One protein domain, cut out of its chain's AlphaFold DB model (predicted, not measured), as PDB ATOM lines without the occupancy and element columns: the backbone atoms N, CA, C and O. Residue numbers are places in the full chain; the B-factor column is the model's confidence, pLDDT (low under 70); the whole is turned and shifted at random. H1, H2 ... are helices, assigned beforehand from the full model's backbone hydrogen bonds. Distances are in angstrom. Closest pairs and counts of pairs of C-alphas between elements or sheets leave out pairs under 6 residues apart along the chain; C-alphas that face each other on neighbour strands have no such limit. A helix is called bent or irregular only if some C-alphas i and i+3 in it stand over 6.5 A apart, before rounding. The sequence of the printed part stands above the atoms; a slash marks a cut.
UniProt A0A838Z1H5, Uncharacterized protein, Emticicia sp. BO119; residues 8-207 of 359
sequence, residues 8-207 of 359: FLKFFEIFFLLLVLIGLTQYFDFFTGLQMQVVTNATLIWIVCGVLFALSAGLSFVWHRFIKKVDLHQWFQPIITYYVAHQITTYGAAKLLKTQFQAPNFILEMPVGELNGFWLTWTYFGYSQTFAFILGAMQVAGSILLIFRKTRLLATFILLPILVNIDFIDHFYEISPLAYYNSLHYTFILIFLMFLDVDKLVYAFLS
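Overview. This is residues 8 to 207 of the 359 residues of an uncharacterized protein of Emticicia sp. BO119 (UniProt A0A838Z1H5). A body of long helices: H9 runs through the middle, H4 and H8 pack on it, H7 covers H4 and H8 on one side, and on the other side H1 packs on H4 and H3 packs on H1. H2 makes a corner with H1 and with H3, H6 makes a corner with H7 at one end of the body with H5 beyond it, and at the other end residues 65 to 71 stick out, as do residues 202 to 207, of which 202 to 206 belong to H10. The printed part has 200 residues with ten named helices, H1 to H10 in order, and no named strand; the class is all helix. It is compact, with a radius of gyration of the C-alphas of 18.9 A, and only just elongated, spanning 64 by 43 by 29 A.

Arrangement. The longest helix, H3, residues 42 to 66, touches residues 10 to 18 of H1, residues 8 to 27, closest at the C-alphas of Ser 56 and Phe 15, 5.1 A apart, at a steep tilt of 51 degrees, opposite ways. H2, residues 29 to 39, touches H3 only at the corner, closest at the C-alphas of Val 38 and Leu 44, 5.1 A apart, about perpendicular at 77 degrees. H1 touches residues 73 to 83 of H4, residues 73 to 96, closest at the C-alphas of Leu 17 and Ile 80, 6.3 A apart, at a steep tilt of 41 degrees, the same way. H9, residues 177 to 195, touches H4 with its residues 186 to 193 alone, closest at the C-alphas of Tyr 186 and Val 84, 6.0 A apart, at a steep tilt of 47 degrees, opposite ways. H1 and H9 only just touch, with 3 pairs of C-alphas within 8 A, the closest being those of Phe 16 and Ile 189, 7.0 A apart. H8, residues 152 to 172, forms a helical hairpin with H9, closest at the C-alphas of Asp 170 and Tyr 180, 5.2 A apart, at a shallow tilt of 27 degrees. H7, residues 129 to 147, touches H4 at a shallow tilt of 14 degrees, opposite ways, closest at the C-alphas of Gly 136 and Gly 92, 3.9 A apart. H7 touches H8, closest at the C-alphas of Leu 146 and Arg 152, 4.4 A apart, at a steep tilt of 46 degrees, opposite ways. H6, residues 117 to 127, only just touches H7, only at the corner, with 3 pairs of C-alphas within 8 A, the closest being Phe 125 and Ala 132, 6.2 A apart. H5, residues 105 to 108, is close to H6 but not clearly touching, the closest C-alphas being Ile 107 and Trp 119, 7.2 A apart. H10, residues 198 to 206, and H9 meet only through their link. Every O i to N i+4 pair is within hydrogen-bond range in H2, H3, H6, H7, H9 and H10, against 14 of 16 in H1, 19 of 20 in H4 and 15 of 17 in H8; H5 is too short for such a pair.

Along the chain. H3 is 36.1 A long, H4 33.7 A, H1 30.6 A, H8 29.3 A, H7 27.3 A and H9 26.9 A. C-alpha 8, where H1 begins, is at (178.184, 147.202, 174.453), and C-alpha 206, where H10 ends, at (155.285, 141.562, 179.752). H8 has a kink of 35 degrees near residue 159 and is only just irregular: C-alphas 158 and 161 are 6.6 A apart.

Size, cuts and confidence. The two C-alphas farthest apart, those of Lys 69 and Pro 111, are 64.8 A apart. The printed part has no cut and no long link. The mean pLDDT of the printed part is 94.6, and no printed residue is under 70.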
ATOM      1  N   PHE A   8     178.638 148.457 175.044       90.88
ATOM      2  CA  PHE A   8     178.184 147.202 174.453       90.88
ATOM      3  C   PHE A   8     177.455 147.413 173.120       90.88
ATOM      4  O   PHE A   8     177.741 146.734 172.143       90.88
ATOM      5  N   LEU A   9     176.570 148.410 173.031       92.81
ATOM      6  CA  LEU A   9     175.876 148.708 171.776       92.81
ATOM      7  C   LEU A   9     176.860 149.136 170.678       92.81
ATOM      8  O   LEU A   9     176.757 148.672 169.547       92.81
ATOM      9  N   LYS A  10     177.829 149.995 171.022       93.88
ATOM     10  CA  LYS A  10     178.869 150.451 170.086       93.88
ATOM     11  C   LYS A  10     179.710 149.279 169.576       93.88
ATOM     12  O   LYS A  10     180.029 149.238 168.393       93.88
ATOM     13  N   PHE A  11     180.036 148.331 170.454       96.00
ATOM     14  CA  PHE A  11     180.739 147.101 170.100       96.00
ATOM     15  C   PHE A  11     179.953 146.276 169.071       96.00
ATOM     16  O   PHE A  11     180.478 145.968 168.007       96.00
ATOM     17  N   PHE A  12     178.681 145.959 169.328       96.19
ATOM     18  CA  PHE A  12     177.908 145.143 168.384       96.19
ATOM     19  C   PHE A  12     177.665 145.848 167.049       96.19
ATOM     20  O   PHE A  12     177.778 145.212 166.006       96.19
ATOM     21  N   GLU A  13     177.400 147.156 167.046       96.38
ATOM     22  CA  GLU A  13     177.248 147.901 165.792       96.38
ATOM     23  C   GLU A  13     178.516 147.851 164.936       96.38
ATOM     24  O   GLU A  13     178.428 147.613 163.734       96.38
ATOM     25  N   ILE A  14     179.696 148.018 165.537       96.94
ATOM     26  CA  ILE A  14     180.954 147.915 164.792       96.94
ATOM     27  C   ILE A  14     181.197 146.484 164.322       96.94
ATOM     28  O   ILE A  14     181.571 146.288 163.169       96.94
ATOM     29  N   PHE A  15     180.958 145.487 165.174       97.44
ATOM     30  CA  PHE A  15     181.098 144.084 164.797       97.44
ATOM     31  C   PHE A  15     180.244 143.749 163.565       97.44
ATOM     32  O   PHE A  15     180.764 143.237 162.577       97.44
ATOM     33  N   PHE A  16     178.961 144.122 163.574       97.50
ATOM     34  CA  PHE A  16     178.081 143.895 162.430       97.50
ATOM     35  C   PHE A  16     178.459 144.737 161.212       97.50
ATOM     36  O   PHE A  16     178.322 144.251 160.098       97.50
ATOM     37  N   LEU A  17     178.990 145.952 161.372       97.38
ATOM     38  CA  LEU A  17     179.518 146.718 160.237       97.38
ATOM     39  C   LEU A  17     180.731 146.052 159.586       97.38
ATOM     40  O   LEU A  17     180.827 146.041 158.363       97.38
ATOM     41  N   LEU A  18     181.646 145.478 160.372       96.88
ATOM     42  CA  LEU A  18     182.766 144.712 159.823       96.88
ATOM     43  C   LEU A  18     182.258 143.498 159.037       96.88
ATOM     44  O   LEU A  18     182.755 143.218 157.946       96.88
ATOM     45  N   LEU A  19     181.225 142.820 159.543       95.00
ATOM     46  CA  LEU A  19     180.596 141.718 158.824       95.00
ATOM     47  C   LEU A  19     179.847 142.175 157.560       95.00
ATOM     48  O   LEU A  19     179.906 141.480 156.549       95.00
ATOM     49  N   VAL A  20     179.205 143.350 157.570       96.44
ATOM     50  CA  VAL A  20     178.625 143.978 156.366       96.44
ATOM     51  C   VAL A  20     179.712 144.188 155.314       96.44
ATOM     52  O   VAL A  20     179.515 143.822 154.159       96.44
ATOM     53  N   LEU A  21     180.874 144.729 155.700       95.38
ATOM     54  CA  LEU A  21     181.995 144.939 154.780       95.38
ATOM     55  C   LEU A  21     182.483 143.621 154.172       95.38
ATOM     56  O   LEU A  21     182.631 143.544 152.956       95.38
ATOM     57  N   ILE A  22     182.666 142.577 154.987       93.62
ATOM     58  CA  ILE A  22     183.023 141.235 154.497       93.62
ATOM     59  C   ILE A  22     181.952 140.715 153.537       93.62
ATOM     60  O   ILE A  22     182.267 140.259 152.440       93.62
ATOM     61  N   GLY A  23     180.683 140.838 153.905       92.38
ATOM     62  CA  GLY A  23     179.562 140.414 153.083       92.38
ATOM     63  C   GLY A  23     179.507 141.104 151.721       92.38
ATOM     64  O   GLY A  23     179.246 140.456 150.716       92.38
ATOM     65  N   LEU A  24     179.815 142.401 151.654       93.38
ATOM     66  CA  LEU A  24     179.883 143.137 150.388       93.38
ATOM     67  C   LEU A  24     181.012 142.649 149.469       93.38
ATOM     68  O   LEU A  24     180.921 142.824 148.257       93.38
ATOM     69  N   THR A  25     182.053 142.002 150.002       93.19
ATOM     70  CA  THR A  25     183.113 141.429 149.157       93.19
ATOM     71  C   THR A  25     182.674 140.176 148.390       93.19
ATOM     72  O   THR A  25     183.352 139.793 147.444       93.19
ATOM     73  N   GLN A  26     181.520 139.577 148.714       88.75
ATOM     74  CA  GLN A  26     181.013 138.363 148.048       88.75
ATOM     75  C   GLN A  26     180.648 138.557 146.573       88.75
ATOM     76  O   GLN A  26     180.538 137.585 145.831       88.75
ATOM     77  N   TYR A  27     180.484 139.802 146.125       89.25
ATOM     78  CA  TYR A  27     180.256 140.107 144.709       89.25
ATOM     79  C   TYR A  27     181.517 139.971 143.845       89.25
ATOM     80  O   TYR A  27     181.450 140.167 142.635       89.25
ATOM     81  N   PHE A  28     182.661 139.652 144.452       94.12
ATOM     82  CA  PHE A  28     183.936 139.493 143.772       94.12
ATOM     83  C   PHE A  28     184.465 138.070 143.985       94.12
ATOM     84  O   PHE A  28     184.777 137.682 145.112       94.12
ATOM     85  N   ASP A  29     184.640 137.317 142.897       92.00
ATOM     86  CA  ASP A  29     185.010 135.892 142.929       92.00
ATOM     87  C   ASP A  29     186.261 135.597 143.765       92.00
ATOM     88  O   ASP A  29     186.296 134.631 144.528       92.00
ATOM     89  N   PHE A  30     187.274 136.467 143.677       94.56
ATOM     90  CA  PHE A  30     188.503 136.349 144.462       94.56
ATOM     91  C   PHE A  30     188.225 136.307 145.972       94.56
ATOM     92  O   PHE A  30     188.712 135.423 146.680       94.56
ATOM     93  N   PHE A  31     187.411 137.240 146.470       93.94
ATOM     94  CA  PHE A  31     187.089 137.317 147.891       93.94
ATOM     95  C   PHE A  31     186.151 136.189 148.316       93.94
ATOM     96  O   PHE A  31     186.326 135.643 149.403       93.94
ATOM     97  N   THR A  32     185.219 135.775 147.457       93.00
ATOM     98  CA  THR A  32     184.367 134.604 147.706       93.00
ATOM     99  C   THR A  32     185.196 133.326 147.855       93.00
ATOM    100  O   THR A  32     184.950 132.539 148.770       93.00
ATOM    101  N   GLY A  33     186.239 133.144 147.037       93.69
ATOM    102  CA  GLY A  33     187.191 132.039 147.173       93.69
ATOM    103  C   GLY A  33     187.944 132.052 148.510       93.69
ATOM    104  O   GLY A  33     188.046 131.016 149.170       93.69
ATOM    105  N   LEU A  34     188.409 133.222 148.960       94.12
ATOM    106  CA  LEU A  34     189.040 133.368 150.280       94.12
ATOM    107  C   LEU A  34     188.066 133.061 151.420       94.12
ATOM    108  O   LEU A  34     188.418 132.357 152.365       94.12
ATOM    109  N   GLN A  35     186.827 133.547 151.329       94.56
ATOM    110  CA  GLN A  35     185.800 133.250 152.323       94.56
ATOM    111  C   GLN A  35     185.521 131.750 152.400       94.56
ATOM    112  O   GLN A  35     185.493 131.215 153.504       94.56
ATOM    113  N   MET A  36     185.403 131.063 151.258       95.25
ATOM    114  CA  MET A  36     185.263 129.604 151.196       95.25
ATOM    115  C   MET A  36     186.398 128.878 151.929       95.25
ATOM    116  O   MET A  36     186.133 127.955 152.697       95.25
ATOM    117  N   GLN A  37     187.651 129.302 151.743       94.88
ATOM    118  CA  GLN A  37     188.799 128.717 152.451       94.88
ATOM    119  C   GLN A  37     188.719 128.931 153.965       94.88
ATOM    120  O   GLN A  37     189.034 128.024 154.735       94.88
ATOM    121  N   VAL A  38     188.273 130.111 154.404       95.00
ATOM    122  CA  VAL A  38     188.071 130.400 155.827       95.00
ATOM    123  C   VAL A  38     186.967 129.514 156.395       95.00
ATOM    124  O   VAL A  38     187.210 128.809 157.365       95.00
ATOM    125  N   VAL A  39     185.775 129.495 155.792       94.50
ATOM    126  CA  VAL A  39     184.606 128.795 156.361       94.50
ATOM    127  C   VAL A  39     184.693 127.268 156.312       94.50
ATOM    128  O   VAL A  39     183.926 126.585 156.986       94.50
ATOM    129  N   THR A  40     185.621 126.717 155.532       95.19
ATOM    130  CA  THR A  40     185.887 125.271 155.480       95.19
ATOM    131  C   THR A  40     187.003 124.836 156.431       95.19
ATOM    132  O   THR A  40     187.201 123.640 156.632       95.19
ATOM    133  N   ASN A  41     187.710 125.778 157.066       95.62
ATOM    134  CA  ASN A  41     188.809 125.498 157.983       95.62
ATOM    135  C   ASN A  41     188.528 126.078 159.374       95.62
ATOM    136  O   ASN A  41     188.642 127.282 159.599       95.62
ATOM    137  N   ALA A  42     188.237 125.203 160.340       93.00
ATOM    138  CA  ALA A  42     187.879 125.600 161.702       93.00
ATOM    139  C   ALA A  42     188.898 126.554 162.357       93.00
ATOM    140  O   ALA A  42     188.506 127.511 163.021       93.00
ATOM    141  N   THR A  43     190.200 126.341 162.147       95.62
ATOM    142  CA  THR A  43     191.250 127.209 162.703       95.62
ATOM    143  C   THR A  43     191.172 128.617 162.120       95.62
ATOM    144  O   THR A  43     191.247 129.596 162.863       95.62
ATOM    145  N   LEU A  44     190.981 128.736 160.801       96.00
ATOM    146  CA  LEU A  44     190.848 130.038 160.145       96.00
ATOM    147  C   LEU A  44     189.584 130.771 160.597       96.00
ATOM    148  O   LEU A  44     189.655 131.978 160.823       96.00
ATOM    149  N   ILE A  45     188.466 130.063 160.800       94.06
ATOM    150  CA  ILE A  45     187.238 130.654 161.359       94.06
ATOM    151  C   ILE A  45     187.536 131.309 162.705       94.06
ATOM    152  O   ILE A  45     187.255 132.493 162.882       94.06
ATOM    153  N   TRP A  46     188.145 130.578 163.642       94.69
ATOM    154  CA  TRP A  46     188.435 131.115 164.974       94.69
ATOM    155  C   TRP A  46     189.403 132.299 164.937       94.69
ATOM    156  O   TRP A  46     189.202 133.262 165.677       94.69
ATOM    157  N   ILE A  47     190.406 132.272 164.053       96.50
ATOM    158  CA  ILE A  47     191.326 133.400 163.851       96.50
ATOM    159  C   ILE A  47     190.565 134.625 163.339       96.50
ATOM    160  O   ILE A  47     190.679 135.702 163.925       96.50
ATOM    161  N   VAL A  48     189.761 134.476 162.283       95.00
ATOM    162  CA  VAL A  48     188.994 135.585 161.697       95.00
ATOM    163  C   VAL A  48     187.983 136.135 162.703       95.00
ATOM    164  O   VAL A  48     187.908 137.350 162.881       95.00
ATOM    165  N   CYS A  49     187.269 135.271 163.431       94.25
ATOM    166  CA  CYS A  49     186.397 135.689 164.524       94.25
ATOM    167  C   CYS A  49     187.181 136.469 165.587       94.25
ATOM    168  O   CYS A  49     186.792 137.583 165.925       94.25
ATOM    169  N   GLY A  50     188.312 135.950 166.070       96.50
ATOM    170  CA  GLY A  50     189.149 136.632 167.061       96.50
ATOM    171  C   GLY A  50     189.600 138.024 166.608       96.50
ATOM    172  O   GLY A  50     189.474 138.990 167.363       96.50
ATOM    173  N   VAL A  51     190.039 138.153 165.352       96.94
ATOM    174  CA  VAL A  51     190.423 139.440 164.749       96.94
ATOM    175  C   VAL A  51     189.230 140.394 164.675       96.94
ATOM    176  O   VAL A  51     189.357 141.554 165.065       96.94
ATOM    177  N   LEU A  52     188.057 139.925 164.242       96.44
ATOM    178  CA  LEU A  52     186.843 140.745 164.180       96.44
ATOM    179  C   LEU A  52     186.402 141.240 165.561       96.44
ATOM    180  O   LEU A  52     186.049 142.410 165.712       96.44
ATOM    181  N   PHE A  53     186.460 140.378 166.578       96.62
ATOM    182  CA  PHE A  53     186.167 140.749 167.960       96.62
ATOM    183  C   PHE A  53     187.168 141.786 168.487       96.62
ATOM    184  O   PHE A  53     186.754 142.789 169.071       96.62
ATOM    185  N   ALA A  54     188.468 141.599 168.239       97.50
ATOM    186  CA  ALA A  54     189.509 142.535 168.662       97.50
ATOM    187  C   ALA A  54     189.380 143.904 167.971       97.50
ATOM    188  O   ALA A  54     189.415 144.939 168.640       97.50
ATOM    189  N   LEU A  55     189.162 143.923 166.651       97.75
ATOM    190  CA  LEU A  55     188.927 145.152 165.887       97.75
ATOM    191  C   LEU A  55     187.670 145.871 166.369       97.75
ATOM    192  O   LEU A  55     187.697 147.083 166.587       97.75
ATOM    193  N   SER A  56     186.586 145.127 166.599       97.06
ATOM    194  CA  SER A  56     185.354 145.692 167.137       97.06
ATOM    195  C   SER A  56     185.560 146.312 168.524       97.06
ATOM    196  O   SER A  56     185.142 147.448 168.771       97.06
ATOM    197  N   ALA A  57     186.277 145.628 169.422       96.81
ATOM    198  CA  ALA A  57     186.607 146.139 170.753       96.81
ATOM    199  C   ALA A  57     187.456 147.418 170.691       96.81
ATOM    200  O   ALA A  57     187.149 148.397 171.376       96.81
ATOM    201  N   GLY A  58     188.481 147.442 169.832       96.56
ATOM    202  CA  GLY A  58     189.366 148.593 169.653       96.56
ATOM    203  C   GLY A  58     188.646 149.811 169.069       96.56
ATOM    204  O   GLY A  58     188.683 150.898 169.648       96.56
ATOM    205  N   LEU A  59     187.928 149.636 167.958       95.62
ATOM    206  CA  LEU A  59     187.201 150.729 167.306       95.62
ATOM    207  C   LEU A  59     186.053 151.255 168.185       95.62
ATOM    208  O   LEU A  59     185.837 152.468 168.264       95.62
ATOM    209  N   SER A  60     185.350 150.375 168.908       94.88
ATOM    210  CA  SER A  60     184.302 150.797 169.852       94.88
ATOM    211  C   SER A  60     184.875 151.546 171.050       94.88
ATOM    212  O   SER A  60     184.248 152.498 171.518       94.88
ATOM    213  N   PHE A  61     186.077 151.190 171.514       94.62
ATOM    214  CA  PHE A  61     186.781 151.921 172.566       94.62
ATOM    215  C   PHE A  61     187.163 153.329 172.105       94.62
ATOM    216  O   PHE A  61     186.885 154.303 172.811       94.62
ATOM    217  N   VAL A  62     187.706 153.458 170.889       93.50
ATOM    218  CA  VAL A  62     188.024 154.760 170.283       93.50
ATOM    219  C   VAL A  62     186.766 155.623 170.166       93.50
ATOM    220  O   VAL A  62     186.758 156.769 170.627       93.50
ATOM    221  N   TRP A  63     185.668 155.071 169.640       93.38
ATOM    222  CA  TRP A  63     184.388 155.778 169.583       93.38
ATOM    223  C   TRP A  63     183.922 156.190 170.985       93.38
ATOM    224  O   TRP A  63     183.582 157.351 171.218       93.38
ATOM    225  N   HIS A  64     183.938 155.273 171.950       90.88
ATOM    226  CA  HIS A  64     183.476 155.547 173.307       90.88
ATOM    227  C   HIS A  64     184.284 156.653 174.000       90.88
ATOM    228  O   HIS A  64     183.705 157.501 174.687       90.88
ATOM    229  N   ARG A  65     185.606 156.684 173.800       89.94
ATOM    230  CA  ARG A  65     186.493 157.618 174.494       89.94
ATOM    231  C   ARG A  65     186.582 158.988 173.828       89.94
ATOM    232  O   ARG A  65     186.616 159.989 174.555       89.94
ATOM    233  N   PHE A  66     186.630 159.029 172.496       90.62
ATOM    234  CA  PHE A  66     187.014 160.226 171.740       90.62
ATOM    235  C   PHE A  66     185.867 160.849 170.934       90.62
ATOM    236  O   PHE A  66     185.826 162.068 170.787       90.62
ATOM    237  N   ILE A  67     184.886 160.067 170.474       85.31
ATOM    238  CA  ILE A  67     183.806 160.559 169.602       85.31
ATOM    239  C   ILE A  67     182.500 160.664 170.409       85.31
ATOM    240  O   ILE A  67     181.626 159.800 170.358       85.31
ATOM    241  N   LYS A  68     182.375 161.743 171.196       76.75
ATOM    242  CA  LYS A  68     181.223 161.976 172.098       76.75
ATOM    243  C   LYS A  68     180.136 162.900 171.544       76.75
ATOM    244  O   LYS A  68     179.061 162.972 172.122       76.75
ATOM    245  N   LYS A  69     180.416 163.663 170.484       77.88
ATOM    246  CA  LYS A  69     179.491 164.694 169.969       77.88
ATOM    247  C   LYS A  69     178.639 164.230 168.783       77.88
ATOM    248  O   LYS A  69     177.633 164.866 168.495       77.88
ATOM    249  N   VAL A  70     179.020 163.136 168.121       83.81
ATOM    250  CA  VAL A  70     178.356 162.628 166.910       83.81
ATOM    251  C   VAL A  70     177.569 161.362 167.239       83.81
ATOM    252  O   VAL A  70     178.122 160.406 167.785       83.81
ATOM    253  N   ASP A  71     176.282 161.347 166.892       85.75
ATOM    254  CA  ASP A  71     175.410 160.180 167.049       85.75
ATOM    255  C   ASP A  71     175.529 159.239 165.835       85.75
ATOM    256  O   ASP A  71     174.679 159.228 164.944       85.75
ATOM    257  N   LEU A  72     176.616 158.459 165.779       90.94
ATOM    258  CA  LEU A  72     176.873 157.524 164.669       90.94
ATOM    259  C   LEU A  72     175.858 156.368 164.605       90.94
ATOM    260  O   LEU A  72     175.671 155.784 163.538       90.94
ATOM    261  N   HIS A  73     175.136 156.089 165.697       91.38
ATOM    262  CA  HIS A  73     174.086 155.065 165.739       91.38
ATOM    263  C   HIS A  73     173.023 155.288 164.651       91.38
ATOM    264  O   HIS A  73     172.481 154.333 164.091       91.38
ATOM    265  N   GLN A  74     172.736 156.556 164.321       90.81
ATOM    266  CA  GLN A  74     171.743 156.922 163.309       90.81
ATOM    267  C   GLN A  74     172.133 156.491 161.896       90.81
ATOM    268  O   GLN A  74     171.231 156.311 161.083       90.81
ATOM    269  N   TRP A  75     173.426 156.290 161.637       92.50
ATOM    270  CA  TRP A  75     173.970 155.837 160.359       92.50
ATOM    271  C   TRP A  75     174.252 154.336 160.361       92.50
ATOM    272  O   TRP A  75     173.872 153.634 159.428       92.50
ATOM    273  N   PHE A  76     174.852 153.825 161.437       95.31
ATOM    274  CA  PHE A  76     175.273 152.428 161.526       95.31
ATOM    275  C   PHE A  76     174.090 151.459 161.504       95.31
ATOM    276  O   PHE A  76     174.097 150.494 160.741       95.31
ATOM    277  N   GLN A  77     173.033 151.743 162.271       94.94
ATOM    278  CA  GLN A  77     171.873 150.851 162.335       94.94
ATOM    279  C   GLN A  77     171.142 150.740 160.984       94.94
ATOM    280  O   GLN A  77     170.857 149.609 160.585       94.94
ATOM    281  N   PRO A  78     170.857 151.834 160.239       96.06
ATOM    282  CA  PRO A  78     170.329 151.719 158.881       96.06
ATOM    283  C   PRO A  78     171.241 150.967 157.918       96.06
ATOM    284  O   PRO A  78     170.727 150.135 157.187       96.06
ATOM    285  N   ILE A  79     172.562 151.184 157.940       97.69
ATOM    286  CA  ILE A  79     173.493 150.463 157.051       97.69
ATOM    287  C   ILE A  79     173.394 148.951 157.279       97.69
ATOM    288  O   ILE A  79     173.184 148.198 156.330       97.69
ATOM    289  N   ILE A  80     173.468 148.513 158.540       97.75
ATOM    290  CA  ILE A  80     173.323 147.097 158.916       97.75
ATOM    291  C   ILE A  80     171.953 146.559 158.476       97.75
ATOM    292  O   ILE A  80     171.860 145.478 157.894       97.75
ATOM    293  N   THR A  81     170.886 147.328 158.717       97.88
ATOM    294  CA  THR A  81     169.505 146.952 158.362       97.88
ATOM    295  C   THR A  81     169.338 146.803 156.849       97.88
ATOM    296  O   THR A  81     168.757 145.827 156.386       97.88
ATOM    297  N   TYR A  82     169.847 147.749 156.064       97.88
ATOM    298  CA  TYR A  82     169.704 147.739 154.611       97.88
ATOM    299  C   TYR A  82     170.533 146.629 153.978       97.88
ATOM    300  O   TYR A  82     170.051 145.981 153.054       97.88
ATOM    301  N   TYR A  83     171.726 146.351 154.511       98.06
ATOM    302  CA  TYR A  83     172.524 145.208 154.087       98.06
ATOM    303  C   TYR A  83     171.774 143.888 154.301       98.06
ATOM    304  O   TYR A  83     171.597 143.129 153.349       98.06
ATOM    305  N   VAL A  84     171.284 143.618 155.517       98.25
ATOM    306  CA  VAL A  84     170.613 142.337 155.790       98.25
ATOM    307  C   VAL A  84     169.281 142.225 155.037       98.25
ATOM    308  O   VAL A  84     168.972 141.162 154.504       98.25
ATOM    309  N   ALA A  85     168.527 143.325 154.906       98.50
ATOM    310  CA  ALA A  85     167.309 143.362 154.097       98.50
ATOM    311  C   ALA A  85     167.614 143.060 152.623       98.50
ATOM    312  O   ALA A  85     166.892 142.289 151.994       98.50
ATOM    313  N   HIS A  86     168.696 143.627 152.081       98.06
ATOM    314  CA  HIS A  86     169.145 143.345 150.723       98.06
ATOM    315  C   HIS A  86     169.477 141.861 150.549       98.06
ATOM    316  O   HIS A  86     168.902 141.222 149.675       98.06
ATOM    317  N   GLN A  87     170.325 141.294 151.413       97.88
ATOM    318  CA  GLN A  87     170.725 139.886 151.316       97.88
ATOM    319  C   GLN A  87     169.520 138.942 151.397       97.88
ATOM    320  O   GLN A  87     169.314 138.120 150.506       97.88
ATOM    321  N   ILE A  88     168.653 139.104 152.401       98.44
ATOM    322  CA  ILE A  88     167.444 138.279 152.539       98.44
ATOM    323  C   ILE A  88     166.523 138.443 151.319       98.44
ATOM    324  O   ILE A  88     165.953 137.459 150.843       98.44
ATOM    325  N   THR A  89     166.398 139.659 150.778       98.62
ATOM    326  CA  THR A  89     165.633 139.907 149.544       98.62
ATOM    327  C   THR A  89     166.247 139.190 148.349       98.62
ATOM    328  O   THR A  89     165.495 138.614 147.574       98.62
ATOM    329  N   THR A  90     167.575 139.156 148.201       97.38
ATOM    330  CA  THR A  90     168.250 138.410 147.126       97.38
ATOM    331  C   THR A  90     167.908 136.919 147.186       97.38
ATOM    332  O   THR A  90     167.493 136.346 146.179       97.38
ATOM    333  N   TYR A  91     167.985 136.297 148.368       96.62
ATOM    334  CA  TYR A  91     167.598 134.891 148.550       96.62
ATOM    335  C   TYR A  91     166.094 134.655 148.343       96.62
ATOM    336  O   TYR A  91     165.705 133.625 147.791       96.62
ATOM    337  N   GLY A  92     165.240 135.590 148.766       97.81
ATOM    338  CA  GLY A  92     163.797 135.522 148.530       97.81
ATOM    339  C   GLY A  92     163.448 135.647 147.046       97.81
ATOM    340  O   GLY A  92     162.701 134.833 146.509       97.81
ATOM    341  N   ALA A  93     164.056 136.610 146.354       97.94
ATOM    342  CA  ALA A  93     163.904 136.824 144.922       97.94
ATOM    343  C   ALA A  93     164.383 135.615 144.114       97.94
ATOM    344  O   ALA A  93     163.717 135.233 143.157       97.94
ATOM    345  N   ALA A  94     165.467 134.955 144.533       96.75
ATOM    346  CA  ALA A  94     165.935 133.728 143.895       96.75
ATOM    347  C   ALA A  94     164.875 132.604 143.920       96.75
ATOM    348  O   ALA A  94     164.732 131.854 142.954       96.75
ATOM    349  N   LYS A  95     164.059 132.525 144.982       96.38
ATOM    350  CA  LYS A  95     162.913 131.598 145.047       96.38
ATOM    351  C   LYS A  95     161.759 132.047 144.151       96.38
ATOM    352  O   LYS A  95     161.194 131.234 143.429       96.38
ATOM    353  N   LEU A  96     161.428 133.341 144.157       97.19
ATOM    354  CA  LEU A  96     160.341 133.898 143.339       97.19
ATOM    355  C   LEU A  96     160.613 133.773 141.832       97.19
ATOM    356  O   LEU A  96     159.712 133.454 141.060       97.19
ATOM    357  N   LEU A  97     161.863 133.997 141.426       96.50
ATOM    358  CA  LEU A  97     162.332 133.912 140.042       96.50
ATOM    359  C   LEU A  97     162.737 132.488 139.637       96.50
ATOM    360  O   LEU A  97     163.261 132.291 138.543       96.50
ATOM    361  N   LYS A  98     162.484 131.497 140.503       93.25
ATOM    362  CA  LYS A  98     162.771 130.076 140.278       93.25
ATOM    363  C   LYS A  98     164.244 129.770 139.999       93.25
ATOM    364  O   LYS A  98     164.530 128.745 139.400       93.25
ATOM    365  N   THR A  99     165.189 130.612 140.412       92.69
ATOM    366  CA  THR A  99     166.623 130.304 140.277       92.69
ATOM    367  C   THR A  99     167.120 129.355 141.373       92.69
ATOM    368  O   THR A  99     168.178 128.750 141.226       92.69
ATOM    369  N   GLN A 100     166.350 129.179 142.453       92.44
ATOM    370  CA  GLN A 100     166.560 128.141 143.469       92.44
ATOM    371  C   GLN A 100     165.635 126.933 143.271       92.44
ATOM    372  O   GLN A 100     164.573 127.041 142.660       92.44
ATOM    373  N   PHE A 101     166.040 125.793 143.845       94.25
ATOM    374  CA  PHE A 101     165.276 124.537 143.870       94.25
ATOM    375  C   PHE A 101     165.009 123.919 142.491       94.25
ATOM    376  O   PHE A 101     163.953 123.344 142.237       94.25
ATOM    377  N   GLN A 102     165.998 124.030 141.602       92.75
ATOM    378  CA  GLN A 102     166.034 123.308 140.336       92.75
ATOM    379  C   GLN A 102     167.075 122.192 140.423       92.75
ATOM    380  O   GLN A 102     168.277 122.449 140.384       92.75
ATOM    381  N   ALA A 103     166.610 120.955 140.585       93.62
ATOM    382  CA  ALA A 103     167.463 119.787 140.425       93.62
ATOM    383  C   ALA A 103     167.608 119.470 138.925       93.62
ATOM    384  O   ALA A 103     166.608 119.509 138.203       93.62
ATOM    385  N   PRO A 104     168.820 119.180 138.428       94.12
ATOM    386  CA  PRO A 104     169.005 118.777 137.041       94.12
ATOM    387  C   PRO A 104     168.403 117.384 136.804       94.12
ATOM    388  O   PRO A 104     168.327 116.569 137.721       94.12
ATOM    389  N   ASN A 105     168.011 117.085 135.562       94.38
ATOM    390  CA  ASN A 105     167.277 115.850 135.241       94.38
ATOM    391  C   ASN A 105     168.006 114.570 135.677       94.38
ATOM    392  O   ASN A 105     167.367 113.663 136.192       94.38
ATOM    393  N   PHE A 106     169.338 114.523 135.569       93.31
ATOM    394  CA  PHE A 106     170.107 113.353 136.005       93.31
ATOM    395  C   PHE A 106     170.009 113.099 137.520       93.31
ATOM    396  O   PHE A 106     170.069 111.954 137.940       93.31
ATOM    397  N   ILE A 107     169.818 114.143 138.339       95.69
ATOM    398  CA  ILE A 107     169.566 114.005 139.783       95.69
ATOM    399  C   ILE A 107     168.145 113.497 140.034       95.69
ATOM    400  O   ILE A 107     167.935 112.706 140.942       95.69
ATOM    401  N   LEU A 108     167.172 113.921 139.224       93.38
ATOM    402  CA  LEU A 108     165.786 113.452 139.335       93.38
ATOM    403  C   LEU A 108     165.622 111.975 138.941       93.38
ATOM    404  O   LEU A 108     164.675 111.332 139.387       93.38
ATOM    405  N   GLU A 109     166.535 111.445 138.126       93.12
ATOM    406  CA  GLU A 109     166.603 110.020 137.779       93.12
ATOM    407  C   GLU A 109     167.294 109.171 138.858       93.12
ATOM    408  O   GLU A 109     167.124 107.950 138.876       93.12
ATOM    409  N   MET A 110     168.049 109.787 139.776       92.62
ATOM    410  CA  MET A 110     168.701 109.054 140.861       92.62
ATOM    411  C   MET A 110     167.673 108.557 141.887       92.62
ATOM    412  O   MET A 110     166.757 109.295 142.270       92.62
ATOM    413  N   PRO A 111     167.832 107.328 142.411       91.69
ATOM    414  CA  PRO A 111     167.037 106.863 143.536       91.69
ATOM    415  C   PRO A 111     167.157 107.819 144.728       91.69
ATOM    416  O   PRO A 111     168.250 108.259 145.074       91.69
ATOM    417  N   VAL A 112     166.046 108.079 145.427       92.00
ATOM    418  CA  VAL A 112     166.017 108.997 146.587       92.00
ATOM    419  C   VAL A 112     167.058 108.625 147.652       92.00
ATOM    420  O   VAL A 112     167.628 109.509 148.282       92.00
ATOM    421  N   GLY A 113     167.333 107.329 147.833       90.56
ATOM    422  CA  GLY A 113     168.336 106.840 148.786       90.56
ATOM    423  C   GLY A 113     169.794 107.139 148.410       90.56
ATOM    424  O   GLY A 113     170.663 106.987 149.260       90.56
ATOM    425  N   GLU A 114     170.065 107.562 147.174       93.94
ATOM    426  CA  GLU A 114     171.402 107.931 146.685       93.94
ATOM    427  C   GLU A 114     171.619 109.452 146.642       93.94
ATOM    428  O   GLU A 114     172.728 109.919 146.379       93.94
ATOM    429  N   LEU A 115     170.577 110.246 146.908       96.31
ATOM    430  CA  LEU A 115     170.684 111.700 146.954       96.31
ATOM    431  C   LEU A 115     171.437 112.146 148.211       96.31
ATOM    432  O   LEU A 115     171.102 111.754 149.329       96.31
ATOM    433  N   ASN A 116     172.416 113.034 148.037       95.81
ATOM    434  CA  ASN A 116     173.011 113.748 149.165       95.81
ATOM    435  C   ASN A 116     172.025 114.786 149.743       95.81
ATOM    436  O   ASN A 116     171.000 115.103 149.132       95.81
ATOM    437  N   GLY A 117     172.341 115.344 150.916       96.50
ATOM    438  CA  GLY A 117     171.457 116.290 151.606       96.50
ATOM    439  C   GLY A 117     171.095 117.525 150.769       96.50
ATOM    440  O   GLY A 117     169.929 117.932 150.753       96.50
ATOM    441  N   PHE A 118     172.047 118.051 149.988       96.44
ATOM    442  CA  PHE A 118     171.814 119.144 149.040       96.44
ATOM    443  C   PHE A 118     170.742 118.795 148.005       96.44
ATOM    444  O   PHE A 118     169.726 119.487 147.907       96.44
ATOM    445  N   TRP A 119     170.931 117.712 147.249       97.00
ATOM    446  CA  TRP A 119     170.011 117.335 146.178       97.00
ATOM    447  C   TRP A 119     168.667 116.848 146.699       97.00
ATOM    448  O   TRP A 119     167.643 117.128 146.075       97.00
ATOM    449  N   LEU A 120     168.646 116.201 147.864       97.06
ATOM    450  CA  LEU A 120     167.410 115.849 148.552       97.06
ATOM    451  C   LEU A 120     166.597 117.107 148.886       97.06
ATOM    452  O   LEU A 120     165.409 117.179 148.574       97.06
ATOM    453  N   THR A 121     167.250 118.129 149.443       96.38
ATOM    454  CA  THR A 121     166.624 119.413 149.780       96.38
ATOM    455  C   THR A 121     166.144 120.145 148.527       96.38
ATOM    456  O   THR A 121     164.990 120.574 148.465       96.38
ATOM    457  N   TRP A 122     166.990 120.248 147.496       96.06
ATOM    458  CA  TRP A 122     166.633 120.906 146.236       96.06
ATOM    459  C   TRP A 122     165.463 120.219 145.535       96.06
ATOM    460  O   TRP A 122     164.581 120.904 145.023       96.06
ATOM    461  N   THR A 123     165.416 118.886 145.559       95.75
ATOM    462  CA  THR A 123     164.319 118.104 144.973       95.75
ATOM    463  C   THR A 123     163.032 118.253 145.787       95.75
ATOM    464  O   THR A 123     161.968 118.482 145.213       95.75
ATOM    465  N   TYR A 124     163.114 118.205 147.123       95.00
ATOM    466  CA  TYR A 124     161.959 118.360 148.014       95.00
ATOM    467  C   TYR A 124     161.281 119.728 147.863       95.00
ATOM    468  O   TYR A 124     160.080 119.804 147.607       95.00
ATOM    469  N   PHE A 125     162.045 120.819 147.976       94.88
ATOM    470  CA  PHE A 125     161.496 122.163 147.781       94.88
ATOM    471  C   PHE A 125     161.125 122.422 146.314       94.88
ATOM    472  O   PHE A 125     160.171 123.152 146.046       94.88
ATOM    473  N   GLY A 126     161.828 121.788 145.369       93.88
ATOM    474  CA  GLY A 126     161.555 121.881 143.936       93.88
ATOM    475  C   GLY A 126     160.229 121.241 143.520       93.88
ATOM    476  O   GLY A 126     159.588 121.734 142.590       93.88
ATOM    477  N   TYR A 127     159.777 120.206 144.242       94.19
ATOM    478  CA  TYR A 127     158.495 119.535 143.999       94.19
ATOM    479  C   TYR A 127     157.299 120.493 144.115       94.19
ATOM    480  O   TYR A 127     156.388 120.452 143.289       94.19
ATOM    481  N   SER A 128     157.306 121.392 145.111       95.12
ATOM    482  CA  SER A 128     156.237 122.378 145.317       95.12
ATOM    483  C   SER A 128     156.730 123.806 145.099       95.12
ATOM    484  O   SER A 128     157.082 124.531 146.032       95.12
ATOM    485  N   GLN A 129     156.663 124.249 143.843       91.75
ATOM    486  CA  GLN A 129     157.001 125.625 143.459       91.75
ATOM    487  C   GLN A 129     156.138 126.669 144.183       91.75
ATOM    488  O   GLN A 129     156.613 127.757 144.500       91.75
ATOM    489  N   THR A 130     154.886 126.337 144.507       95.75
ATOM    490  CA  THR A 130     154.007 127.205 145.305       95.75
ATOM    491  C   THR A 130     154.555 127.415 146.714       95.75
ATOM    492  O   THR A 130     154.559 128.542 147.205       95.75
ATOM    493  N   PHE A 131     155.049 126.359 147.363       95.69
ATOM    494  CA  PHE A 131     155.632 126.480 148.697       95.69
ATOM    495  C   PHE A 131     156.922 127.308 148.673       95.69
ATOM    496  O   PHE A 131     157.071 128.234 149.473       95.69
ATOM    497  N   ALA A 132     157.807 127.058 147.700       95.50
ATOM    498  CA  ALA A 132     159.009 127.866 147.494       95.50
ATOM    499  C   ALA A 132     158.681 129.352 147.252       95.50
ATOM    500  O   ALA A 132     159.323 130.231 147.833       95.50
ATOM    501  N   PHE A 133     157.645 129.637 146.454       96.69
ATOM    502  CA  PHE A 133     157.167 130.995 146.205       96.69
ATOM    503  C   PHE A 133     156.685 131.680 147.488       96.69
ATOM    504  O   PHE A 133     157.074 132.815 147.748       96.69
ATOM    505  N   ILE A 134     155.880 131.001 148.316       97.56
ATOM    506  CA  ILE A 134     155.396 131.552 149.594       97.56
ATOM    507  C   ILE A 134     156.575 131.915 150.503       97.56
ATOM    508  O   ILE A 134     156.611 133.020 151.042       97.56
ATOM    509  N   LEU A 135     157.568 131.029 150.630       96.81
ATOM    510  CA  LEU A 135     158.773 131.306 151.417       96.81
ATOM    511  C   LEU A 135     159.523 132.534 150.886       96.81
ATOM    512  O   LEU A 135     159.841 133.438 151.659       96.81
ATOM    513  N   GLY A 136     159.749 132.605 149.570       97.88
ATOM    514  CA  GLY A 136     160.388 133.758 148.934       97.88
ATOM    515  C   GLY A 136     159.613 135.060 149.145       97.88
ATOM    516  O   GLY A 136     160.202 136.084 149.488       97.88
ATOM    517  N   ALA A 137     158.285 135.018 149.023       98.44
ATOM    518  CA  ALA A 137     157.416 136.174 149.214       98.44
ATOM    519  C   ALA A 137     157.463 136.683 150.660       98.44
ATOM    520  O   ALA A 137     157.557 137.891 150.874       98.44
ATOM    521  N   MET A 138     157.469 135.786 151.653       98.44
ATOM    522  CA  MET A 138     157.623 136.173 153.059       98.44
ATOM    523  C   MET A 138     159.006 136.768 153.350       98.44
ATOM    524  O   MET A 138     159.090 137.739 154.100       98.44
ATOM    525  N   GLN A 139     160.077 136.247 152.735       98.62
ATOM    526  CA  GLN A 139     161.420 136.833 152.845       98.62
ATOM    527  C   GLN A 139     161.452 138.264 152.285       98.62
ATOM    528  O   GLN A 139     161.946 139.173 152.949       98.62
ATOM    529  N   VAL A 140     160.882 138.495 151.098       98.69
ATOM    530  CA  VAL A 140     160.836 139.831 150.479       98.69
ATOM    531  C   VAL A 140     159.943 140.786 151.278       98.69
ATOM    532  O   VAL A 140     160.368 141.891 151.608       98.69
ATOM    533  N   ALA A 141     158.730 140.364 151.646       98.62
ATOM    534  CA  ALA A 141     157.810 141.180 152.437       98.62
ATOM    535  C   ALA A 141     158.403 141.535 153.811       98.62
ATOM    536  O   ALA A 141     158.353 142.691 154.231       98.62
ATOM    537  N   GLY A 142     159.025 140.562 154.483       98.44
ATOM    538  CA  GLY A 142     159.742 140.775 155.735       98.44
ATOM    539  C   GLY A 142     160.880 141.784 155.578       98.44
ATOM    540  O   GLY A 142     160.980 142.710 156.378       98.44
ATOM    541  N   SER A 143     161.689 141.680 154.522       98.56
ATOM    542  CA  SER A 143     162.777 142.629 154.247       98.56
ATOM    543  C   SER A 143     162.283 144.046 153.956       98.56
ATOM    544  O   SER A 143     162.868 145.005 154.457       98.56
ATOM    545  N   ILE A 144     161.177 144.203 153.218       98.44
ATOM    546  CA  ILE A 144     160.544 145.513 152.990       98.44
ATOM    547  C   ILE A 144     160.126 146.134 154.327       98.44
ATOM    548  O   ILE A 144     160.435 147.294 154.600       98.44
ATOM    549  N   LEU A 145     159.475 145.357 155.197       98.12
ATOM    550  CA  LEU A 145     159.100 145.813 156.537       98.12
ATOM    551  C   LEU A 145     160.326 146.119 157.411       98.12
ATOM    552  O   LEU A 145     160.255 147.004 158.265       98.12
ATOM    553  N   LEU A 146     161.445 145.418 157.216       98.00
ATOM    554  CA  LEU A 146     162.660 145.592 158.012       98.00
ATOM    555  C   LEU A 146     163.305 146.968 157.796       98.00
ATOM    556  O   LEU A 146     163.812 147.562 158.748       98.00
ATOM    557  N   ILE A 147     163.237 147.495 156.568       97.00
ATOM    558  CA  ILE A 147     163.804 148.799 156.180       97.00
ATOM    559  C   ILE A 147     163.178 149.945 156.990       97.00
ATOM    560  O   ILE A 147     163.864 150.902 157.365       97.00
ATOM    561  N   PHE A 148     161.886 149.854 157.316       94.75
ATOM    562  CA  PHE A 148     161.207 150.891 158.085       94.75
ATOM    563  C   PHE A 148     161.312 150.622 159.589       94.75
ATOM    564  O   PHE A 148     160.745 149.672 160.127       94.75
ATOM    565  N   ARG A 149     161.932 151.556 160.325       89.00
ATOM    566  CA  ARG A 149     162.087 151.476 161.796       89.00
ATOM    567  C   ARG A 149     160.775 151.233 162.561       89.00
ATOM    568  O   ARG A 149     160.812 150.710 163.671       89.00
ATOM    569  N   LYS A 150     159.628 151.636 162.000       90.50
ATOM    570  CA  LYS A 150     158.300 151.437 162.607       90.50
ATOM    571  C   LYS A 150     157.819 149.984 162.531       90.50
ATOM    572  O   LYS A 150     157.136 149.542 163.446       90.50
ATOM    573  N   THR A 151     158.190 149.250 161.483       94.94
ATOM    574  CA  THR A 151     157.757 147.865 161.224       94.94
ATOM    575  C   THR A 151     158.854 146.830 161.472       94.94
ATOM    576  O   THR A 151     158.587 145.636 161.379       94.94
ATOM    577  N   ARG A 152     160.063 147.264 161.855       93.81
ATOM    578  CA  ARG A 152     161.223 146.402 162.127       93.81
ATOM    579  C   ARG A 152     160.918 145.218 163.048       93.81
ATOM    580  O   ARG A 152     161.344 144.110 162.756       93.81
ATOM    581  N   LEU A 153     160.148 145.428 164.117       93.25
ATOM    582  CA  LEU A 153     159.823 144.348 165.051       93.25
ATOM    583  C   LEU A 153     158.932 143.268 164.413       93.25
ATOM    584  O   LEU A 153     159.181 142.074 164.570       93.25
ATOM    585  N   LEU A 154     157.921 143.682 163.644       95.19
ATOM    586  CA  LEU A 154     157.082 142.760 162.874       95.19
ATOM    587  C   LEU A 154     157.920 142.001 161.837       95.19
ATOM    588  O   LEU A 154     157.788 140.788 161.706       95.19
ATOM    589  N   ALA A 155     158.826 142.704 161.153       97.19
ATOM    590  CA  ALA A 155     159.749 142.094 160.205       97.19
ATOM    591  C   ALA A 155     160.610 141.005 160.858       97.19
ATOM    592  O   ALA A 155     160.722 139.916 160.305       97.19
ATOM    593  N   THR A 156     161.166 141.252 162.050       95.75
ATOM    594  CA  THR A 156     161.963 140.242 162.763       95.75
ATOM    595  C   THR A 156     161.144 139.008 163.141       95.75
ATOM    596  O   THR A 156     161.656 137.902 163.017       95.75
ATOM    597  N   PHE A 157     159.862 139.154 163.502       95.12
ATOM    598  CA  PHE A 157     158.981 138.007 163.775       95.12
ATOM    599  C   PHE A 157     158.652 137.173 162.534       95.12
ATOM    600  O   PHE A 157     158.434 135.971 162.654       95.12
ATOM    601  N   ILE A 158     158.628 137.794 161.353       97.81
ATOM    602  CA  ILE A 158     158.435 137.088 160.080       97.81
ATOM    603  C   ILE A 158     159.737 136.399 159.655       97.81
ATOM    604  O   ILE A 158     159.729 135.230 159.286       97.81
ATOM    605  N   LEU A 159     160.858 137.120 159.701       98.50
ATOM    606  CA  LEU A 159     162.122 136.676 159.118       98.50
ATOM    607  C   LEU A 159     162.899 135.691 159.998       98.50
ATOM    608  O   LEU A 159     163.510 134.776 159.453       98.50
ATOM    609  N   LEU A 160     162.885 135.841 161.329       98.00
ATOM    610  CA  LEU A 160     163.673 134.978 162.221       98.00
ATOM    611  C   LEU A 160     163.279 133.497 162.128       98.00
ATOM    612  O   LEU A 160     164.183 132.684 161.955       98.00
ATOM    613  N   PRO A 161     161.989 133.102 162.178       98.25
ATOM    614  CA  PRO A 161     161.620 131.693 162.027       98.25
ATOM    615  C   PRO A 161     162.056 131.107 160.680       98.25
ATOM    616  O   PRO A 161     162.455 129.948 160.617       98.25
ATOM    617  N   ILE A 162     162.011 131.915 159.614       98.12
ATOM    618  CA  ILE A 162     162.446 131.500 158.278       98.12
ATOM    619  C   ILE A 162     163.959 131.287 158.261       98.12
ATOM    620  O   ILE A 162     164.407 130.234 157.816       98.12
ATOM    621  N   LEU A 163     164.748 132.253 158.745       98.38
ATOM    622  CA  LEU A 163     166.205 132.127 158.724       98.38
ATOM    623  C   LEU A 163     166.712 131.032 159.659       98.38
ATOM    624  O   LEU A 163     167.550 130.257 159.236       98.38
ATOM    625  N   VAL A 164     166.149 130.878 160.860       98.38
ATOM    626  CA  VAL A 164     166.518 129.771 161.761       98.38
ATOM    627  C   VAL A 164     166.224 128.414 161.114       98.38
ATOM    628  O   VAL A 164     166.990 127.467 161.269       98.38
ATOM    629  N   ASN A 165     165.126 128.302 160.359       98.00
ATOM    630  CA  ASN A 165     164.841 127.080 159.615       98.00
ATOM    631  C   ASN A 165     165.845 126.853 158.473       98.00
ATOM    632  O   ASN A 165     166.271 125.718 158.276       98.00
ATOM    633  N   ILE A 166     166.254 127.915 157.771       97.62
ATOM    634  CA  ILE A 166     167.321 127.853 156.763       97.62
ATOM    635  C   ILE A 166     168.646 127.435 157.410       97.62
ATOM    636  O   ILE A 166     169.264 126.511 156.901       97.62
ATOM    637  N   ASP A 167     169.030 128.009 158.553       98.31
ATOM    638  CA  ASP A 167     170.250 127.651 159.291       98.31
ATOM    639  C   ASP A 167     170.264 126.149 159.633       98.31
ATOM    640  O   ASP A 167     171.274 125.467 159.464       98.31
ATOM    641  N   PHE A 168     169.125 125.601 160.075       98.31
ATOM    642  CA  PHE A 168     168.995 124.168 160.347       98.31
ATOM    643  C   PHE A 168     169.069 123.312 159.088       98.31
ATOM    644  O   PHE A 168     169.726 122.274 159.112       98.31
ATOM    645  N   ILE A 169     168.411 123.717 158.004       97.75
ATOM    646  CA  ILE A 169     168.493 122.985 156.738       97.75
ATOM    647  C   ILE A 169     169.939 122.988 156.237       97.75
ATOM    648  O   ILE A 169     170.486 121.926 155.959       97.75
ATOM    649  N   ASP A 170     170.577 124.156 156.206       97.50
ATOM    650  CA  ASP A 170     171.951 124.330 155.747       97.50
ATOM    651  C   ASP A 170     172.938 123.468 156.546       97.50
ATOM    652  O   ASP A 170     173.827 122.849 155.956       97.50
ATOM    653  N   HIS A 171     172.754 123.380 157.869       97.25
ATOM    654  CA  HIS A 171     173.596 122.576 158.751       97.25
ATOM    655  C   HIS A 171     173.331 121.071 158.633       97.25
ATOM    656  O   HIS A 171     174.252 120.304 158.365       97.25
ATOM    657  N   PHE A 172     172.085 120.631 158.842       97.56
ATOM    658  CA  PHE A 172     171.756 119.205 158.954       97.56
ATOM    659  C   PHE A 172     171.683 118.483 157.605       97.56
ATOM    660  O   PHE A 172     171.776 117.258 157.579       97.56
ATOM    661  N   TYR A 173     171.525 119.218 156.500       96.94
ATOM    662  CA  TYR A 173     171.570 118.670 155.140       96.94
ATOM    663  C   TYR A 173     172.864 119.021 154.395       96.94
ATOM    664  O   TYR A 173     172.959 118.744 153.200       96.94
ATOM    665  N   GLU A 174     173.849 119.607 155.086       96.06
ATOM    666  CA  GLU A 174     175.190 119.887 154.553       96.06
ATOM    667  C   GLU A 174     175.160 120.637 153.205       96.06
ATOM    668  O   GLU A 174     175.831 120.264 152.243       96.06
ATOM    669  N   ILE A 175     174.346 121.694 153.115       95.88
ATOM    670  CA  ILE A 175     174.059 122.386 151.847       95.88
ATOM    671  C   ILE A 175     175.312 123.054 151.265       95.88
ATOM    672  O   ILE A 175     175.760 122.731 150.168       95.88
ATOM    673  N   SER A 176     175.857 124.039 151.972       94.38
ATOM    674  CA  SER A 176     177.104 124.716 151.618       94.38
ATOM    675  C   SER A 176     177.622 125.451 152.848       94.38
ATOM    676  O   SER A 176     176.860 126.214 153.446       94.38
ATOM    677  N   PRO A 177     178.909 125.298 153.216       94.62
ATOM    678  CA  PRO A 177     179.481 126.013 154.351       94.62
ATOM    679  C   PRO A 177     179.294 127.528 154.242       94.62
ATOM    680  O   PRO A 177     178.859 128.168 155.192       94.62
ATOM    681  N   LEU A 178     179.547 128.120 153.071       94.50
ATOM    682  CA  LEU A 178     179.410 129.568 152.900       94.50
ATOM    683  C   LEU A 178     177.955 130.034 152.987       94.50
ATOM    684  O   LEU A 178     177.698 131.076 153.584       94.50
ATOM    685  N   ALA A 179     177.009 129.266 152.434       93.94
ATOM    686  CA  ALA A 179     175.587 129.575 152.575       93.94
ATOM    687  C   ALA A 179     175.163 129.542 154.051       93.94
ATOM    688  O   ALA A 179     174.581 130.515 154.521       93.94
ATOM    689  N   TYR A 180     175.578 128.503 154.785       96.81
ATOM    690  CA  TYR A 180     175.304 128.329 156.211       96.81
ATOM    691  C   TYR A 180     175.843 129.476 157.081       96.81
ATOM    692  O   TYR A 180     175.134 130.037 157.914       96.81
ATOM    693  N   TYR A 181     177.108 129.875 156.904       95.44
ATOM    694  CA  TYR A 181     177.660 130.976 157.704       95.44
ATOM    695  C   TYR A 181     177.058 132.336 157.326       95.44
ATOM    696  O   TYR A 181     176.951 133.215 158.183       95.44
ATOM    697  N   ASN A 182     176.628 132.513 156.073       95.12
ATOM    698  CA  ASN A 182     175.886 133.700 155.656       95.12
ATOM    699  C   ASN A 182     174.494 133.755 156.287       95.12
ATOM    700  O   ASN A 182     174.115 134.805 156.807       95.12
ATOM    701  N   SER A 183     173.749 132.648 156.274       96.75
ATOM    702  CA  SER A 183     172.426 132.570 156.894       96.75
ATOM    703  C   SER A 183     172.512 132.828 158.404       96.75
ATOM    704  O   SER A 183     171.843 133.749 158.883       96.75
ATOM    705  N   LEU A 184     173.478 132.217 159.105       96.69
ATOM    706  CA  LEU A 184     173.764 132.507 160.519       96.69
ATOM    707  C   LEU A 184     174.074 133.983 160.778       96.69
ATOM    708  O   LEU A 184     173.581 134.583 161.736       96.69
ATOM    709  N   HIS A 185     174.906 134.591 159.934       94.81
ATOM    710  CA  HIS A 185     175.247 136.004 160.044       94.81
ATOM    711  C   HIS A 185     173.988 136.881 159.931       94.81
ATOM    712  O   HIS A 185     173.771 137.763 160.770       94.81
ATOM    713  N   TYR A 186     173.113 136.619 158.961       97.88
ATOM    714  CA  TYR A 186     171.855 137.354 158.820       97.88
ATOM    715  C   TYR A 186     170.924 137.124 160.017       97.88
ATOM    716  O   TYR A 186     170.346 138.088 160.527       97.88
ATOM    717  N   THR A 187     170.838 135.890 160.526       98.44
ATOM    718  CA  THR A 187     170.093 135.543 161.744       98.44
ATOM    719  C   THR A 187     170.590 136.351 162.943       98.44
ATOM    720  O   THR A 187     169.788 136.979 163.639       98.44
ATOM    721  N   PHE A 188     171.907 136.435 163.163       97.56
ATOM    722  CA  PHE A 188     172.474 137.219 164.264       97.56
ATOM    723  C   PHE A 188     172.236 138.723 164.117       97.56
ATOM    724  O   PHE A 188     171.942 139.383 165.118       97.56
ATOM    725  N   ILE A 189     172.288 139.271 162.896       97.50
ATOM    726  CA  ILE A 189     171.897 140.667 162.661       97.50
ATOM    727  C   ILE A 189     170.420 140.876 163.018       97.50
ATOM    728  O   ILE A 189     170.098 141.847 163.701       97.50
ATOM    729  N   LEU A 190     169.512 139.994 162.591       97.88
ATOM    730  CA  LEU A 190     168.088 140.123 162.914       97.88
ATOM    731  C   LEU A 190     167.835 140.050 164.424       97.88
ATOM    732  O   LEU A 190     167.064 140.854 164.947       97.88
ATOM    733  N   ILE A 191     168.516 139.142 165.131       97.06
ATOM    734  CA  ILE A 191     168.467 139.047 166.596       97.06
ATOM    735  C   ILE A 191     168.946 140.359 167.225       97.06
ATOM    736  O   ILE A 191     168.276 140.906 168.099       97.06
ATOM    737  N   PHE A 192     170.066 140.912 166.755       96.06
ATOM    738  CA  PHE A 192     170.566 142.203 167.218       96.06
ATOM    739  C   PHE A 192     169.560 143.337 166.980       96.06
ATOM    740  O   PHE A 192     169.261 144.097 167.899       96.06
ATOM    741  N   LEU A 193     168.989 143.432 165.776       95.12
ATOM    742  CA  LEU A 193     167.980 144.437 165.438       95.12
ATOM    743  C   LEU A 193     166.715 144.299 166.294       95.12
ATOM    744  O   LEU A 193     166.147 145.316 166.695       95.12
ATOM    745  N   MET A 194     166.308 143.070 166.614       94.38
ATOM    746  CA  MET A 194     165.214 142.782 167.538       94.38
ATOM    747  C   MET A 194     165.549 143.245 168.966       94.38
ATOM    748  O   MET A 194     164.720 143.885 169.611       94.38
ATOM    749  N   PHE A 195     166.779 143.015 169.442       92.06
ATOM    750  CA  PHE A 195     167.239 143.496 170.750       92.06
ATOM    751  C   PHE A 195     167.253 145.025 170.862       92.06
ATOM    752  O   PHE A 195     167.016 145.556 171.946       92.06
ATOM    753  N   LEU A 196     167.452 145.759 169.760       91.19
ATOM    754  CA  LEU A 196     167.321 147.223 169.764       91.19
ATOM    755  C   LEU A 196     165.891 147.701 170.070       91.19
ATOM    756  O   LEU A 196     165.715 148.860 170.444       91.19
ATOM    757  N   ASP A 197     164.888 146.840 169.891       88.81
ATOM    758  CA  ASP A 197     163.476 147.086 170.192       88.81
ATOM    759  C   ASP A 197     162.984 146.270 171.406       88.81
ATOM    760  O   ASP A 197     161.775 146.111 171.587       88.81
ATOM    761  N   VAL A 198     163.892 145.777 172.264       86.06
ATOM    762  CA  VAL A 198     163.532 144.924 173.413       86.06
ATOM    763  C   VAL A 198     162.528 145.589 174.354       86.06
ATOM    764  O   VAL A 198     161.615 144.925 174.827       86.06
ATOM    765  N   ASP A 199     162.603 146.906 174.550       86.50
ATOM    766  CA  ASP A 199     161.640 147.632 175.388       86.50
ATOM    767  C   ASP A 199     160.209 147.509 174.843       86.50
ATOM    768  O   ASP A 199     159.256 147.369 175.608       86.50
ATOM    769  N   LYS A 200     160.046 147.504 173.512       86.50
ATOM    770  CA  LYS A 200     158.741 147.308 172.863       86.50
ATOM    771  C   LYS A 200     158.261 145.869 173.006       86.50
ATOM    772  O   LYS A 200     157.064 145.659 173.161       86.50
ATOM    773  N   LEU A 201     159.174 144.895 172.971       86.44
ATOM    774  CA  LEU A 201     158.864 143.482 173.217       86.44
ATOM    775  C   LEU A 201     158.411 143.255 174.655       86.44
ATOM    776  O   LEU A 201     157.344 142.696 174.883       86.44
ATOM    777  N   VAL A 202     159.193 143.736 175.622       85.50
ATOM    778  CA  VAL A 202     158.841 143.692 177.043       85.50
ATOM    779  C   VAL A 202     157.505 144.390 177.248       85.50
ATOM    780  O   VAL A 202     156.632 143.849 177.916       85.50
ATOM    781  N   TYR A 203     157.284 145.540 176.609       87.81
ATOM    782  CA  TYR A 203     155.999 146.211 176.707       87.81
ATOM    783  C   TYR A 203     154.851 145.376 176.109       87.81
ATOM    784  O   TYR A 203     153.807 145.239 176.740       87.81
ATOM    785  N   ALA A 204     155.024 144.795 174.925       84.81
ATOM    786  CA  ALA A 204     153.977 144.025 174.253       84.81
ATOM    787  C   ALA A 204     153.627 142.715 174.981       84.81
ATOM    788  O   ALA A 204     152.455 142.362 175.057       84.81
ATOM    789  N   PHE A 205     154.625 142.009 175.521       84.44
ATOM    790  CA  PHE A 205     154.448 140.670 176.095       84.44
ATOM    791  C   PHE A 205     154.404 140.642 177.625       84.44
ATOM    792  O   PHE A 205     153.770 139.759 178.193       84.44
ATOM    793  N   LEU A 206     155.070 141.582 178.299       83.50
ATOM    794  CA  LEU A 206     155.285 141.562 179.752       83.50
ATOM    795  C   LEU A 206     154.671 142.768 180.483       83.50
ATOM    796  O   LEU A 206     154.757 142.834 181.709       83.50
ATOM    797  N   SER A 207     154.022 143.714 179.787       81.75
ATOM    798  CA  SER A 207     153.268 144.786 180.472       81.75
ATOM    799  C   SER A 207     152.026 144.274 181.183       81.75
ATOM    800  O   SER A 207     151.546 144.916 182.119       81.75
TER     801      SER A 207